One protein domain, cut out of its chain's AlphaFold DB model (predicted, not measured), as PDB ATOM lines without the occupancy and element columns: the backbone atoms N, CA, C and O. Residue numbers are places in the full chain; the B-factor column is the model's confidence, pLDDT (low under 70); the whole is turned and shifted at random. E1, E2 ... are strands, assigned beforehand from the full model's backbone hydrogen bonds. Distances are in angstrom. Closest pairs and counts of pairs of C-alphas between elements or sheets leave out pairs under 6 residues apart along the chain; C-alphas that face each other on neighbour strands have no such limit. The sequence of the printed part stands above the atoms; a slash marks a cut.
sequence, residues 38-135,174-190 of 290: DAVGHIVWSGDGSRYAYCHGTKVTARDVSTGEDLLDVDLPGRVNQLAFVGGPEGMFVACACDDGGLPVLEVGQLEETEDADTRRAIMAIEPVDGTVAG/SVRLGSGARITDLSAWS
ATOM      1  N   ASP A  38       6.975  -1.658 -53.443       81.69
ATOM      2  CA  ASP A  38       7.436  -1.770 -52.074       81.69
ATOM      3  C   ASP A  38       7.000  -0.540 -51.284       81.69
ATOM      4  O   ASP A  38       7.022   0.601 -51.759       81.69
ATOM      5  N   ALA A  39       6.553  -0.809 -50.065       86.62
ATOM      6  CA  ALA A  39       6.229   0.224 -49.111       86.62
ATOM      7  C   ALA A  39       7.524   0.866 -48.616       86.62
ATOM      8  O   ALA A  39       8.441   0.154 -48.200       86.62
ATOM      9  N   VAL A  40       7.556   2.199 -48.581       91.44
ATOM     10  CA  VAL A  40       8.587   2.911 -47.822       91.44
ATOM     11  C   VAL A  40       8.430   2.512 -46.352       91.44
ATOM     12  O   VAL A  40       7.351   2.681 -45.780       91.44
ATOM     13  N   GLY A  41       9.472   1.905 -45.786       89.88
ATOM     14  CA  GLY A  41       9.489   1.400 -44.417       89.88
ATOM     15  C   GLY A  41       9.727   2.520 -43.417       89.88
ATOM     16  O   GLY A  41       8.907   2.737 -42.529       89.88
ATOM     17  N   HIS A  42      10.816   3.256 -43.614       93.00
ATOM     18  CA  HIS A  42      11.226   4.366 -42.767       93.00
ATOM     19  C   HIS A  42      11.935   5.437 -43.598       93.00
ATOM     20  O   HIS A  42      12.482   5.144 -44.664       93.00
ATOM     21  N   ILE A  43      11.913   6.672 -43.103       94.62
ATOM     22  CA  ILE A  43      12.617   7.824 -43.666       94.62
ATOM     23  C   ILE A  43      13.285   8.560 -42.511       94.62
ATOM     24  O   ILE A  43      12.668   8.745 -41.466       94.62
ATOM     25  N   VAL A  44      14.517   9.014 -42.712       95.19
ATOM     26  CA  VAL A  44      15.265   9.779 -41.716       95.19
ATOM     27  C   VAL A  44      16.071  10.890 -42.384       95.19
ATOM     28  O   VAL A  44      16.516  10.747 -43.522       95.19
ATOM     29  N   TRP A  45      16.235  12.003 -41.675       94.69
ATOM     30  CA  TRP A  45      17.078  13.129 -42.070       94.69
ATOM     31  C   TRP A  45      18.398  13.086 -41.310       94.69
ATOM     32  O   TRP A  45      18.425  12.670 -40.150       94.69
ATOM     33  N   SER A  46      19.480  13.526 -41.946       92.69
ATOM     34  CA  SER A  46      20.712  13.832 -41.222       92.69
ATOM     35  C   SER A  46      20.494  15.050 -40.315       92.69
ATOM     36  O   SER A  46      19.632  15.888 -40.581       92.69
ATOM     37  N   GLY A  47      21.262  15.153 -39.226       88.19
ATOM     38  CA  GLY A  47      21.102  16.241 -38.252       88.19
ATOM     39  C   GLY A  47      21.367  17.639 -38.826       88.19
ATOM     40  O   GLY A  47      20.781  18.611 -38.364       88.19
ATOM     41  N   ASP A  48      22.197  17.729 -39.863       88.25
ATOM     42  CA  ASP A  48      22.490  18.954 -40.619       88.25
ATOM     43  C   ASP A  48      21.463  19.242 -41.738       88.25
ATOM     44  O   ASP A  48      21.511  20.294 -42.371       88.25
ATOM     45  N   GLY A  49      20.537  18.314 -42.007       89.75
ATOM     46  CA  GLY A  49      19.523  18.434 -43.055       89.75
ATOM     47  C   GLY A  49      20.053  18.376 -44.493       89.75
ATOM     48  O   GLY A  49      19.268  18.573 -45.422       89.75
ATOM     49  N   SER A  50      21.345  18.103 -44.699       90.56
ATOM     50  CA  SER A  50      21.964  18.026 -46.032       90.56
ATOM     51  C   SER A  50      21.635  16.722 -46.764       90.56
ATOM     52  O   SER A  50      21.690  16.658 -47.993       90.56
ATOM     53  N   ARG A  51      21.257  15.678 -46.018       93.12
ATOM     54  CA  ARG A  51      21.029  14.325 -46.522       93.12
ATOM     55  C   ARG A  51      19.754  13.733 -45.945       93.12
ATOM     56  O   ARG A  51      19.280  14.087 -44.864       93.12
ATOM     57  N   TYR A  52      19.211  12.765 -46.665       94.81
ATOM     58  CA  TYR A  52      18.133  11.925 -46.167       94.81
ATOM     59  C   TYR A  52      18.365  10.477 -46.566       94.81
ATOM     60  O   TYR A  52      19.001  10.189 -47.576       94.81
ATOM     61  N   ALA A  53      17.817   9.560 -45.783       95.62
ATOM     62  CA  ALA A  53      17.838   8.142 -46.084       95.62
ATOM     63  C   ALA A  53      16.436   7.556 -45.977       95.62
ATOM     64  O   ALA A  53      15.575   8.050 -45.244       95.62
ATOM     65  N   TYR A  54      16.209   6.494 -46.732       94.94
ATOM     66  CA  TYR A  54      14.972   5.741 -46.713       94.94
ATOM     67  C   TYR A  54      15.243   4.264 -46.957       94.94
ATOM     68  O   TYR A  54      16.254   3.884 -47.547       94.94
ATOM     69  N   CYS A  55      14.317   3.422 -46.511       94.00
ATOM     70  CA  CYS A  55      14.375   1.991 -46.771       94.00
ATOM     71  C   CYS A  55      13.061   1.464 -47.341       94.00
ATOM     72  O   CYS A  55      11.976   1.997 -47.078       94.00
ATOM     73  N   HIS A  56      13.156   0.392 -48.121       92.12
ATOM     74  CA  HIS A  56      12.013  -0.383 -48.582       92.12
ATOM     75  C   HIS A  56      12.420  -1.850 -48.744       92.12
ATOM     76  O   HIS A  56      13.432  -2.160 -49.365       92.12
ATOM     77  N   GLY A  57      11.642  -2.771 -48.171       90.12
ATOM     78  CA  GLY A  57      12.044  -4.178 -48.125       90.12
ATOM     79  C   GLY A  57      13.421  -4.335 -47.468       90.12
ATOM     80  O   GLY A  57      13.603  -3.936 -46.320       90.12
ATOM     81  N   THR A  58      14.368  -4.901 -48.203       91.94
ATOM     82  CA  THR A  58      15.774  -5.090 -47.814       91.94
ATOM     83  C   THR A  58      16.693  -3.951 -48.267       91.94
ATOM     84  O   THR A  58      17.850  -3.880 -47.865       91.94
ATOM     85  N   LYS A  59      16.184  -3.032 -49.091       93.06
ATOM     86  CA  LYS A  59      16.973  -1.989 -49.733       93.06
ATOM     87  C   LYS A  59      17.045  -0.728 -48.877       93.06
ATOM     88  O   LYS A  59      16.023  -0.258 -48.363       93.06
ATOM     89  N   VAL A  60      18.247  -0.167 -48.762       95.25
ATOM     90  CA  VAL A  60      18.535   1.099 -48.078       95.25
ATOM     91  C   VAL A  60      19.192   2.051 -49.056       95.25
ATOM     92  O   VAL A  60      20.175   1.699 -49.708       95.25
ATOM     93  N   THR A  61      18.671   3.272 -49.106       94.44
ATOM     94  CA  THR A  61      19.212   4.328 -49.954       94.44
ATOM     95  C   THR A  61      19.401   5.603 -49.135       94.44
ATOM     96  O   THR A  61      18.489   6.015 -48.416       94.44
ATOM     97  N   ALA A  62      20.564   6.244 -49.255       95.06
ATOM     98  CA  ALA A  62      20.831   7.578 -48.717       95.06
ATOM     99  C   ALA A  62      21.178   8.534 -49.858       95.06
ATOM    100  O   ALA A  62      21.883   8.156 -50.790       95.06
ATOM    101  N   ARG A  63      20.673   9.764 -49.787       93.62
ATOM    102  CA  ARG A  63      20.777  10.765 -50.847       93.62
ATOM    103  C   ARG A  63      21.231  12.105 -50.320       93.62
ATOM    104  O   ARG A  63      20.853  12.504 -49.216       93.62
ATOM    105  N   ASP A  64      21.962  12.809 -51.168       92.44
ATOM    106  CA  ASP A  64      22.208  14.230 -50.999       92.44
ATOM    107  C   ASP A  64      20.967  15.033 -51.417       92.44
ATOM    108  O   ASP A  64      20.305  14.728 -52.413       92.44
ATOM    109  N   VAL A  65      20.607  16.048 -50.634       90.69
ATOM    110  CA  VAL A  65      19.416  16.873 -50.886       90.69
ATOM    111  C   VAL A  65      19.647  17.860 -52.026       90.69
ATOM    112  O   VAL A  65      18.709  18.160 -52.764       90.69
ATOM    113  N   SER A  66      20.867  18.381 -52.147       89.06
ATOM    114  CA  SER A  66      21.220  19.444 -53.086       89.06
ATOM    115  C   SER A  66      21.472  18.905 -54.491       89.06
ATOM    116  O   SER A  66      20.943  19.456 -55.457       89.06
ATOM    117  N   THR A  67      22.210  17.799 -54.605       87.56
ATOM    118  CA  THR A  67      22.532  17.166 -55.891       87.56
ATOM    119  C   THR A  67      21.477  16.140 -56.300       87.56
ATOM    120  O   THR A  67      21.262  15.904 -57.488       87.56
ATOM    121  N   GLY A  68      20.778  15.544 -55.328       85.56
ATOM    122  CA  GLY A  68      19.844  14.444 -55.566       85.56
ATOM    123  C   GLY A  68      20.529  13.108 -55.865       85.56
ATOM    124  O   GLY A  68      19.836  12.154 -56.234       85.56
ATOM    125  N   GLU A  69      21.854  13.034 -55.722       89.19
ATOM    126  CA  GLU A  69      22.644  11.835 -55.985       89.19
ATOM    127  C   GLU A  69      22.477  10.784 -54.883       89.19
ATOM    128  O   GLU A  69      22.272  11.097 -53.706       89.19
ATOM    129  N   ASP A  70      22.566   9.516 -55.287       90.88
ATOM    130  CA  ASP A  70      22.557   8.367 -54.386       90.88
ATOM    131  C   ASP A  70      23.946   8.210 -53.745       90.88
ATOM    132  O   ASP A  70      24.886   7.723 -54.367       90.88
ATOM    133  N   LEU A  71      24.070   8.614 -52.477       91.88
ATOM    134  CA  LEU A  71      25.289   8.472 -51.672       91.88
ATOM    135  C   LEU A  71      25.481   7.032 -51.176       91.88
ATOM    136  O   LEU A  71      26.603   6.567 -50.981       91.88
ATOM    137  N   LEU A  72      24.377   6.318 -50.955       91.75
ATOM    138  CA  LEU A  72      24.336   4.919 -50.541       91.75
ATOM    139  C   LEU A  72      23.180   4.239 -51.258       91.75
ATOM    140  O   LEU A  72      22.077   4.778 -51.247       91.75
ATOM    141  N   ASP A  73      23.419   3.062 -51.835       91.88
ATOM    142  CA  ASP A  73      22.366   2.209 -52.385       91.88
ATOM    143  C   ASP A  73      22.750   0.735 -52.210       91.88
ATOM    144  O   ASP A  73      23.558   0.202 -52.967       91.88
ATOM    145  N   VAL A  74      22.234   0.092 -51.159       91.94
ATOM    146  CA  VAL A  74      22.663  -1.253 -50.734       91.94
ATOM    147  C   VAL A  74      21.454  -2.138 -50.444       91.94
ATOM    148  O   VAL A  74      20.421  -1.673 -49.961       91.94
ATOM    149  N   ASP A  75      21.598  -3.429 -50.742       92.31
ATOM    150  CA  ASP A  75      20.640  -4.477 -50.397       92.31
ATOM    151  C   ASP A  75      21.153  -5.258 -49.176       92.31
ATOM    152  O   ASP A  75      22.283  -5.753 -49.179       92.31
ATOM    153  N   LEU A  76      20.351  -5.323 -48.115       90.56
ATOM    154  CA  LEU A  76      20.689  -5.995 -46.862       90.56
ATOM    155  C   LEU A  76      20.072  -7.403 -46.800       90.56
ATOM    156  O   LEU A  76      19.046  -7.667 -47.420       90.56
ATOM    157  N   PRO A  77      20.655  -8.343 -46.035       86.19
ATOM    158  CA  PRO A  77      20.121  -9.706 -45.945       86.19
ATOM    159  C   PRO A  77      18.726  -9.760 -45.298       86.19
ATOM    160  O   PRO A  77      17.924 -10.641 -45.617       86.19
ATOM    161  N   GLY A  78      18.437  -8.814 -44.403       87.31
ATOM    162  CA  GLY A  78      17.177  -8.690 -43.683       87.31
ATOM    163  C   GLY A  78      16.353  -7.486 -44.133       87.31
ATOM    164  O   GLY A  78      16.870  -6.473 -44.606       87.31
ATOM    165  N   ARG A  79      15.031  -7.578 -43.951       90.31
ATOM    166  CA  ARG A  79      14.137  -6.431 -44.140       90.31
ATOM    167  C   ARG A  79      14.473  -5.353 -43.109       90.31
ATOM    168  O   ARG A  79      14.585  -5.650 -41.923       90.31
ATOM    169  N   VAL A  80      14.553  -4.105 -43.556       92.88
ATOM    170  CA  VAL A  80      14.878  -2.970 -42.689       92.88
ATOM    171  C   VAL A  80      13.610  -2.378 -42.089       92.88
ATOM    172  O   VAL A  80      12.640  -2.071 -42.790       92.88
ATOM    173  N   ASN A  81      13.631  -2.204 -40.774       91.75
ATOM    174  CA  ASN A  81      12.535  -1.631 -40.002       91.75
ATOM    175  C   ASN A  81      12.721  -0.139 -39.774       91.75
ATOM    176  O   ASN A  81      11.775   0.623 -39.962       91.75
ATOM    177  N   GLN A  82      13.934   0.267 -39.400       93.62
ATOM    178  CA  GLN A  82      14.239   1.637 -39.017       93.62
ATOM    179  C   GLN A  82      15.663   2.016 -39.400       93.62
ATOM    180  O   GLN A  82      16.547   1.166 -39.508       93.62
ATOM    181  N   LEU A  83      15.856   3.313 -39.609       96.00
ATOM    182  CA  LEU A  83      17.128   3.922 -39.965       96.00
ATOM    183  C   LEU A  83      17.451   5.029 -38.969       96.00
ATOM    184  O   LEU A  83      16.546   5.760 -38.563       96.00
ATOM    185  N   ALA A  84      18.731   5.197 -38.660       95.69
ATOM    186  CA  ALA A  84      19.232   6.345 -37.918       95.69
ATOM    187  C   ALA A  84      20.546   6.831 -38.533       95.69
ATOM    188  O   ALA A  84      21.442   6.027 -38.793       95.69
ATOM    189  N   PHE A  85      20.666   8.141 -38.754       93.94
ATOM    190  CA  PHE A  85      21.955   8.745 -39.075       93.94
ATOM    191  C   PHE A  85      22.805   8.861 -37.812       93.94
ATOM    192  O   PHE A  85      22.314   9.258 -36.757       93.94
ATOM    193  N   VAL A  86      24.090   8.555 -37.949       91.19
ATOM    194  CA  VAL A  86      25.097   8.689 -36.900       91.19
ATOM    195  C   VAL A  86      26.256   9.489 -37.480       91.19
ATOM    196  O   VAL A  86      26.934   9.035 -38.396       91.19
ATOM    197  N   GLY A  87      26.448  10.709 -36.985       86.31
ATOM    198  CA  GLY A  87      27.582  11.552 -37.358       86.31
ATOM    199  C   GLY A  87      28.716  11.426 -36.346       86.31
ATOM    200  O   GLY A  87      28.458  11.372 -35.141       86.31
ATOM    201  N   GLY A  88      29.956  11.418 -36.831       80.00
ATOM    202  CA  GLY A  88      31.164  11.421 -36.013       80.00
ATOM    203  C   GLY A  88      32.351  12.076 -36.731       80.00
ATOM    204  O   GLY A  88      32.219  12.501 -37.877       80.00
ATOM    205  N   PRO A  89      33.524  12.154 -36.077       78.88
ATOM    206  CA  PRO A  89      34.734  12.718 -36.682       78.88
ATOM    207  C   PRO A  89      35.222  11.908 -37.890       78.88
ATOM    208  O   PRO A  89      35.877  12.455 -38.768       78.88
ATOM    209  N   GLU A  90      34.890  10.616 -37.940       78.62
ATOM    210  CA  GLU A  90      35.246   9.727 -39.048       78.62
ATOM    211  C   GLU A  90      34.355   9.887 -40.280       78.62
ATOM    212  O   GLU A  90      34.691   9.343 -41.324       78.62
ATOM    213  N   GLY A  91      33.233  10.601 -40.165       85.31
ATOM    214  CA  GLY A  91      32.268  10.736 -41.246       85.31
ATOM    215  C   GLY A  91      30.829  10.543 -40.792       85.31
ATOM    216  O   GLY A  91      30.476  10.669 -39.614       85.31
ATOM    217  N   MET A  92      29.971  10.253 -41.766       88.94
ATOM    218  CA  MET A  92      28.547  10.043 -41.547       88.94
ATOM    219  C   MET A  92      28.173   8.609 -41.872       88.94
ATOM    220  O   MET A  92      28.509   8.093 -42.934       88.94
ATOM    221  N   PHE A  93      27.406   8.003 -40.979       92.38
ATOM    222  CA  PHE A  93      26.968   6.625 -41.087       92.38
ATOM    223  C   PHE A  93      25.449   6.528 -40.986       92.38
ATOM    224  O   PHE A  93      24.778   7.408 -40.441       92.38
ATOM    225  N   VAL A  94      24.901   5.426 -41.487       94.25
ATOM    226  CA  VAL A  94      23.508   5.027 -41.304       94.25
ATOM    227  C   VAL A  94      23.477   3.665 -40.629       94.25
ATOM    228  O   VAL A  94      23.974   2.677 -41.166       94.25
ATOM    229  N   ALA A  95      22.867   3.621 -39.450       94.56
ATOM    230  CA  ALA A  95      22.551   2.388 -38.748       94.56
ATOM    231  C   ALA A  95      21.192   1.855 -39.225       94.56
ATOM    232  O   ALA A  95      20.208   2.602 -39.270       94.56
ATOM    233  N   CYS A  96      21.135   0.568 -39.575       94.94
ATOM    234  CA  CYS A  96      19.944  -0.075 -40.126       94.94
ATOM    235  C   CYS A  96      19.447  -1.183 -39.197       94.94
ATOM    236  O   CYS A  96      20.079  -2.224 -39.065       94.94
ATOM    237  N   ALA A  97      18.288  -0.987 -38.579       93.00
ATOM    238  CA  ALA A  97      17.650  -1.999 -37.745       93.00
ATOM    239  C   ALA A  97      16.940  -3.041 -38.619       93.00
ATOM    240  O   ALA A  97      15.968  -2.704 -39.303       93.00
ATOM    241  N   CYS A  98      17.402  -4.293 -38.592       90.88
ATOM    242  CA  CYS A  98      16.900  -5.352 -39.468       90.88
ATOM    243  C   CYS A  98      16.015  -6.383 -38.731       90.88
ATOM    244  O   CYS A  98      16.121  -6.600 -37.521       90.88
ATOM    245  N   ASP A  99      15.108  -7.023 -39.477       88.56
ATOM    246  CA  ASP A  99      14.184  -8.064 -38.990       88.56
ATOM    247  C   ASP A  99      14.887  -9.374 -38.586       88.56
ATOM    248  O   ASP A  99      14.299 -10.199 -37.886       88.56
ATOM    249  N   ASP A 100      16.126  -9.574 -39.029       84.38
ATOM    250  CA  ASP A 100      16.986 -10.702 -38.656       84.38
ATOM    251  C   ASP A 100      17.715 -10.484 -37.316       84.38
ATOM    252  O   ASP A 100      18.426 -11.375 -36.853       84.38
ATOM    253  N   GLY A 101      17.518  -9.325 -36.677       83.88
ATOM    254  CA  GLY A 101      18.213  -8.929 -35.452       83.88
ATOM    255  C   GLY A 101      19.581  -8.292 -35.706       83.88
ATOM    256  O   GLY A 101      20.258  -7.927 -34.748       83.88
ATOM    257  N   GLY A 102      19.979  -8.132 -36.970       87.81
ATOM    258  CA  GLY A 102      21.204  -7.446 -37.351       87.81
ATOM    259  C   GLY A 102      21.101  -5.927 -37.212       87.81
ATOM    260  O   GLY A 102      20.038  -5.328 -37.419       87.81
ATOM    261  N   LEU A 103      22.236  -5.297 -36.901       91.06
ATOM    262  CA  LEU A 103      22.394  -3.840 -36.895       91.06
ATOM    263  C   LEU A 103      23.645  -3.423 -37.689       91.06
ATOM    264  O   LEU A 103      24.662  -3.060 -37.090       91.06
ATOM    265  N   PRO A 104      23.619  -3.491 -39.032       91.44
ATOM    266  CA  PRO A 104      24.693  -2.943 -39.849       91.44
ATOM    267  C   PRO A 104      24.732  -1.413 -39.765       91.44
ATOM    268  O   PRO A 104      23.700  -0.738 -39.779       91.44
ATOM    269  N   VAL A 105      25.948  -0.879 -39.713       93.00
ATOM    270  CA  VAL A 105      26.278   0.546 -39.743       93.00
ATOM    271  C   VAL A 105      27.107   0.795 -40.997       93.00
ATOM    272  O   VAL A 105      28.184   0.221 -41.152       93.00
ATOM    273  N   LEU A 106      26.571   1.605 -41.906       92.38
ATOM    274  CA  LEU A 106      27.107   1.816 -43.251       92.38
ATOM    275  C   LEU A 106      27.544   3.266 -43.426       92.38
ATOM    276  O   LEU A 106      26.785   4.175 -43.100       92.38
ATOM    277  N   GLU A 107      28.731   3.486 -43.970       91.38
ATOM    278  CA  GLU A 107      29.217   4.816 -44.339       91.38
ATOM    279  C   GLU A 107      28.394   5.447 -45.474       91.38
ATOM    280  O   GLU A 107      27.950   4.774 -46.411       91.38
ATOM    281  N   VAL A 108      28.189   6.765 -45.386       89.81
ATOM    282  CA  VAL A 108      27.411   7.558 -46.341       89.81
ATOM    283  C   VAL A 108      28.256   8.675 -46.943       89.81
ATOM    284  O   VAL A 108      28.604   9.647 -46.270       89.81
ATOM    285  N   GLY A 109      28.469   8.592 -48.258       78.56
ATOM    286  CA  GLY A 109      28.997   9.689 -49.075       78.56
ATOM    287  C   GLY A 109      30.517   9.858 -49.070       78.56
ATOM    288  O   GLY A 109      31.006  10.705 -49.808       78.56
ATOM    289  N   GLN A 110      31.265   9.066 -48.301       64.06
ATOM    290  CA  GLN A 110      32.713   8.938 -48.457       64.06
ATOM    291  C   GLN A 110      33.004   7.728 -49.342       64.06
ATOM    292  O   GLN A 110      32.925   6.580 -48.923       64.06
ATOM    293  N   LEU A 111      33.266   8.007 -50.610       56.16
ATOM    294  CA  LEU A 111      34.054   7.145 -51.475       56.16
ATOM    295  C   LEU A 111      35.159   8.064 -51.975       56.16
ATOM    296  O   LEU A 111      34.927   8.860 -52.885       56.16
ATOM    297  N   GLU A 112      36.314   8.064 -51.308       54.69
ATOM    298  CA  GLU A 112      37.484   8.703 -51.908       54.69
ATOM    299  C   GLU A 112      37.737   8.013 -53.254       54.69
ATOM    300  O   GLU A 112      37.648   6.792 -53.347       54.69
ATOM    301  N   GLU A 113      38.037   8.777 -54.309       52.97
ATOM    302  CA  GLU A 113      38.222   8.251 -55.677       52.97
ATOM    303  C   GLU A 113      39.311   7.160 -55.779       52.97
ATOM    304  O   GLU A 113      39.434   6.491 -56.804       52.97
ATOM    305  N   THR A 114      40.113   6.984 -54.726       51.09
ATOM    306  CA  THR A 114      41.171   5.979 -54.598       51.09
ATOM    307  C   THR A 114      40.736   4.676 -53.932       51.09
ATOM    308  O   THR A 114      41.483   3.701 -54.006       51.09
ATOM    309  N   GLU A 115      39.572   4.637 -53.281       53.88
ATOM    310  CA  GLU A 115      39.003   3.409 -52.732       53.88
ATOM    311  C   GLU A 115      37.997   2.849 -53.737       53.88
ATOM    312  O   GLU A 115      37.063   3.535 -54.157       53.88
ATOM    313  N   ASP A 116      38.202   1.598 -54.161       53.06
ATOM    314  CA  ASP A 116      37.239   0.906 -55.014       53.06
ATOM    315  C   ASP A 116      35.845   1.048 -54.387       53.06
ATOM    316  O   ASP A 116      35.674   0.770 -53.198       53.06
ATOM    317  N   ALA A 117      34.845   1.451 -55.182       51.22
ATOM    318  CA  ALA A 117      33.456   1.670 -54.749       51.22
ATOM    319  C   ALA A 117      32.822   0.476 -53.996       51.22
ATOM    320  O   ALA A 117      31.774   0.619 -53.354       51.22
ATOM    321  N   ASP A 118      33.485  -0.679 -54.073       53.62
ATOM    322  CA  ASP A 118      33.169  -1.945 -53.428       53.62
ATOM    323  C   ASP A 118      33.718  -2.080 -51.986       53.62
ATOM    324  O   ASP A 118      33.372  -3.042 -51.303       53.62
ATOM    325  N   THR A 119      34.518  -1.127 -51.483       60.34
ATOM    326  CA  THR A 119      35.178  -1.188 -50.156       60.34
ATOM    327  C   THR A 119      34.636  -0.158 -49.161       60.34
ATOM    328  O   THR A 119      35.366   0.358 -48.322       60.34
ATOM    329  N   ARG A 120      33.337   0.153 -49.231       70.19
ATOM    330  CA  ARG A 120      32.687   1.069 -48.275       70.19
ATOM    331  C   ARG A 120      32.894   0.603 -46.836       70.19
ATOM    332  O   ARG A 120      32.744  -0.591 -46.549       70.19
ATOM    333  N   ARG A 121      33.140   1.534 -45.909       76.81
ATOM    334  CA  ARG A 121      33.273   1.187 -44.489       76.81
ATOM    335  C   ARG A 121      31.904   0.756 -43.966       76.81
ATOM    336  O   ARG A 121      30.945   1.527 -43.896       76.81
ATOM    337  N   ALA A 122      31.807  -0.522 -43.626       81.44
ATOM    338  CA  ALA A 122      30.624  -1.130 -43.048       81.44
ATOM    339  C   ALA A 122      31.034  -1.938 -41.821       81.44
ATOM    340  O   ALA A 122      31.977  -2.727 -41.869       81.44
ATOM    341  N   ILE A 123      30.315  -1.750 -40.718       83.69
ATOM    342  CA  ILE A 123      30.521  -2.508 -39.486       83.69
ATOM    343  C   ILE A 123      29.194  -3.145 -39.102       83.69
ATOM    344  O   ILE A 123      28.149  -2.497 -39.119       83.69
ATOM    345  N   MET A 124      29.225  -4.422 -38.737       84.81
ATOM    346  CA  MET A 124      28.080  -5.078 -38.123       84.81
ATOM    347  C   MET A 124      28.131  -4.823 -36.614       84.81
ATOM    348  O   MET A 124      28.945  -5.425 -35.921       84.81
ATOM    349  N   ALA A 125      27.304  -3.904 -36.106       81.56
ATOM    350  CA  ALA A 125      27.304  -3.562 -34.681       81.56
ATOM    351  C   ALA A 125      26.629  -4.648 -33.830       81.56
ATOM    352  O   ALA A 125      27.054  -4.913 -32.709       81.56
ATOM    353  N   ILE A 126      25.590  -5.289 -34.373       81.75
ATOM    354  CA  ILE A 126      24.955  -6.476 -33.790       81.75
ATOM    355  C   ILE A 126      24.860  -7.524 -34.888       81.75
ATOM    356  O   ILE A 126      24.211  -7.286 -35.908       81.75
ATOM    357  N   GLU A 127      25.515  -8.666 -34.689       78.94
ATOM    358  CA  GLU A 127      25.402  -9.800 -35.602       78.94
ATOM    359  C   GLU A 127      24.096 -10.567 -35.351       78.94
ATOM    360  O   GLU A 127      23.750 -10.835 -34.192       78.94
ATOM    361  N   PRO A 128      23.378 -10.965 -36.415       72.50
ATOM    362  CA  PRO A 128      22.260 -11.883 -36.273       72.50
ATOM    363  C   PRO A 128      22.777 -13.246 -35.790       72.50
ATOM    364  O   PRO A 128      23.806 -13.738 -36.255       72.50
ATOM    365  N   VAL A 129      22.064 -13.877 -34.855       71.56
ATOM    366  CA  VAL A 129      22.446 -15.193 -34.322       71.56
ATOM    367  C   VAL A 129      21.559 -16.294 -34.891       71.56
ATOM    368  O   VAL A 129      20.333 -16.273 -34.745       71.56
ATOM    369  N   ASP A 130      22.197 -17.324 -35.448       62.56
ATOM    370  CA  ASP A 130      21.544 -18.580 -35.811       62.56
ATOM    371  C   ASP A 130      21.243 -19.407 -34.549       62.56
ATOM    372  O   ASP A 130      22.096 -20.113 -34.009       62.56
ATOM    373  N   GLY A 131      20.005 -19.326 -34.061       56.28
ATOM    374  CA  GLY A 131      19.498 -20.149 -32.959       56.28
ATOM    375  C   GLY A 131      18.748 -19.374 -31.875       56.28
ATOM    376  O   GLY A 131      19.020 -18.210 -31.586       56.28
ATOM    377  N   THR A 132      17.759 -20.029 -31.266       49.91
ATOM    378  CA  THR A 132      16.857 -19.407 -30.290       49.91
ATOM    379  C   THR A 132      17.587 -19.198 -28.966       49.91
ATOM    380  O   THR A 132      17.658 -20.103 -28.145       49.91
ATOM    381  N   VAL A 133      18.126 -17.995 -28.751       55.25
ATOM    382  CA  VAL A 133      18.729 -17.576 -27.464       55.25
ATOM    383  C   VAL A 133      17.655 -17.068 -26.483       55.25
ATOM    384  O   VAL A 133      17.946 -16.688 -25.355       55.25
ATOM    385  N   ALA A 134      16.377 -17.090 -26.881       47.78
ATOM    386  CA  ALA A 134      15.246 -16.801 -26.003       47.78
ATOM    387  C   ALA A 134      14.998 -17.976 -25.034       47.78
ATOM    388  O   ALA A 134      14.031 -18.723 -25.168       47.78
ATOM    389  N   GLY A 135      15.901 -18.164 -24.075       46.59
ATOM    390  CA  GLY A 135      15.807 -19.188 -23.044       46.59
ATOM    391  C   GLY A 135      16.727 -18.873 -21.869       46.59
ATOM    392  O   GLY A 135      17.928 -19.087 -21.942       46.59
ATOM    393  N   SER A 174      27.149  -9.969 -24.620       48.38
ATOM    394  CA  SER A 174      25.757  -9.881 -24.142       48.38
ATOM    395  C   SER A 174      24.797  -9.123 -25.062       48.38
ATOM    396  O   SER A 174      23.586  -9.326 -24.952       48.38
ATOM    397  N   VAL A 175      25.279  -8.336 -26.032       55.84
ATOM    398  CA  VAL A 175      24.418  -7.744 -27.078       55.84
ATOM    399  C   VAL A 175      24.316  -8.692 -28.272       55.84
ATOM    400  O   VAL A 175      24.658  -8.371 -29.406       55.84
ATOM    401  N   ARG A 176      23.844  -9.910 -28.013       59.00
ATOM    402  CA  ARG A 176      23.441 -10.851 -29.056       59.00
ATOM    403  C   ARG A 176      21.936 -11.021 -29.005       59.00
ATOM    404  O   ARG A 176      21.382 -11.523 -28.028       59.00
ATOM    405  N   LEU A 177      21.269 -10.589 -30.065       61.09
ATOM    406  CA  LEU A 177      19.841 -10.805 -30.224       61.09
ATOM    407  C   LEU A 177      19.624 -12.259 -30.659       61.09
ATOM    408  O   LEU A 177      20.153 -12.708 -31.673       61.09
ATOM    409  N   GLY A 178      18.890 -13.028 -29.852       55.12
ATOM    410  CA  GLY A 178      18.575 -14.417 -30.188       55.12
ATOM    411  C   GLY A 178      17.748 -14.531 -31.467       55.12
ATOM    412  O   GLY A 178      17.036 -13.595 -31.826       55.12
ATOM    413  N   SER A 179      17.781 -15.690 -32.136       55.34
ATOM    414  CA  SER A 179      17.050 -15.881 -33.394       55.34
ATOM    415  C   SER A 179      15.578 -15.494 -33.262       55.34
ATOM    416  O   SER A 179      14.868 -16.025 -32.399       55.34
ATOM    417  N   GLY A 180      15.111 -14.621 -34.152       62.69
ATOM    418  CA  GLY A 180      13.729 -14.142 -34.184       62.69
ATOM    419  C   GLY A 180      13.468 -12.884 -33.353       62.69
ATOM    420  O   GLY A 180      12.356 -12.357 -33.416       62.69
ATOM    421  N   ALA A 181      14.460 -12.378 -32.613       69.19
ATOM    422  CA  ALA A 181      14.409 -11.027 -32.073       69.19
ATOM    423  C   ALA A 181      14.496 -10.015 -33.222       69.19
ATOM    424  O   ALA A 181      15.304 -10.154 -34.134       69.19
ATOM    425  N   ARG A 182      13.629  -9.003 -33.176       77.50
ATOM    426  CA  ARG A 182      13.541  -7.954 -34.194       77.50
ATOM    427  C   ARG A 182      13.851  -6.629 -33.540       77.50
ATOM    428  O   ARG A 182      13.280  -6.325 -32.492       77.50
ATOM    429  N   ILE A 183      14.701  -5.832 -34.172       80.81
ATOM    430  CA  ILE A 183      14.884  -4.448 -33.753       80.81
ATOM    431  C   ILE A 183      13.699  -3.665 -34.317       80.81
ATOM    432  O   ILE A 183      13.565  -3.495 -35.530       80.81
ATOM    433  N   THR A 184      12.782  -3.281 -33.431       82.62
ATOM    434  CA  THR A 184      11.547  -2.573 -33.798       82.62
ATOM    435  C   THR A 184      11.691  -1.065 -33.751       82.62
ATOM    436  O   THR A 184      10.900  -0.383 -34.393       82.62
ATOM    437  N   ASP A 185      12.645  -0.570 -32.964       83.44
ATOM    438  CA  ASP A 185      12.913   0.851 -32.801       83.44
ATOM    439  C   ASP A 185      14.419   1.085 -32.650       83.44
ATOM    440  O   ASP A 185      15.126   0.260 -32.066       83.44
ATOM    441  N   LEU A 186      14.904   2.190 -33.204       86.62
ATOM    442  CA  LEU A 186      16.302   2.594 -33.177       86.62
ATOM    443  C   LEU A 186      16.394   4.100 -32.951       86.62
ATOM    444  O   LEU A 186      15.990   4.902 -33.793       86.62
ATOM    445  N   SER A 187      16.997   4.477 -31.830       84.38
ATOM    446  CA  SER A 187      17.368   5.856 -31.533       84.38
ATOM    447  C   SER A 187      18.880   5.925 -31.389       84.38
ATOM    448  O   SER A 187      19.463   5.141 -30.644       84.38
ATOM    449  N   ALA A 188      19.506   6.854 -32.103       81.75
ATOM    450  CA  ALA A 188      20.930   7.118 -31.996       81.75
ATOM    451  C   ALA A 188      21.141   8.583 -31.617       81.75
ATOM    452  O   ALA A 188      20.453   9.469 -32.122       81.75
ATOM    453  N   TRP A 189      22.104   8.826 -30.736       77.31
ATOM    454  CA  TRP A 189      22.622  10.152 -30.445       77.31
ATOM    455  C   TRP A 189      24.142  10.083 -30.537       77.31
ATOM    456  O   TRP A 189      24.752   9.118 -30.077       77.31
ATOM    457  N   SER A 190      24.760  11.100 -31.124       70.75
ATOM    458  CA  SER A 190      26.189  11.323 -30.960       70.75
ATOM    459  C   SER A 190      26.379  12.589 -30.147       70.75
ATOM    460  O   SER A 190      25.700  13.597 -30.353       70.75
TER     461      SER A 190
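AT A GLANCE: This is residues 38 to 135 and 174 to 190 of the 290 residues of an uncharacterized protein of Thalassiosira oceanica (UniProt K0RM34). Two four-stranded antiparallel sheets stack face to face as a sandwich, E1 E2 E3 E4 over E5 E6 E7 E8, with the strands at 26 degrees to each other. Residues 113 to 118 stick out from the long link E7 to E8, and residues 185 to 190 pass along E5. The printed part has 115 residues and eight named strands, E1 to E8 along the chain, and no named helix; the class is all strand, with 51 residues in named elements, under half. It is compact, with a radius of gyration of the C-alphas of 14.4 A and an elongated outline of 48 by 31 by 27 A.

IN THESE COORDINATES: E1 is residues 40 to 45, beginning at C-alpha 40 (8.587, 2.911, -47.822). E2 is 51 to 56, 17.4 A long, E3 59 to 64, 17.1 A, and E4 70 to 75. E5 is 80 to 88, 22.7 A, E6 91 to 98, 22.3 A, E7 103 to 107, and E8 122 to 126, ending at C-alpha 126 (24.955, -6.476, -33.790).

HOW THE PARTS SIT: Each sheet is a meander, each strand the antiparallel neighbour of the one before. N 44 and O 53 of E1 and E2 are within hydrogen-bond range at 2.9 A, N 54 and O 61 of E2 and E3 at 2.9 A, N 62 and O 72 of E3 and E4 at 2.9 A, N 86 and O 93 of E5 and E6 at 2.8 A, N 94 and O 106 of E6 and E7 at 2.8 A, and N 105 and O 123 of E7 and E8 at 2.8 A. Between the sheets, the closest C-alphas of E1 and E5 are those of His 42 and Gln 82, 5.5 A. E4 and E8 are apart.

THE WHOLE: The C-alphas farthest apart are those of Thr 67 and Gly 135, 49.5 A. Residues 136 to 173 are not printed; C-alphas 135 and 174 are 13.7 A apart. E7 to E8 is a long link. Residues 110 to 119, 130 to 135 and 174 to 181 have pLDDT under 70.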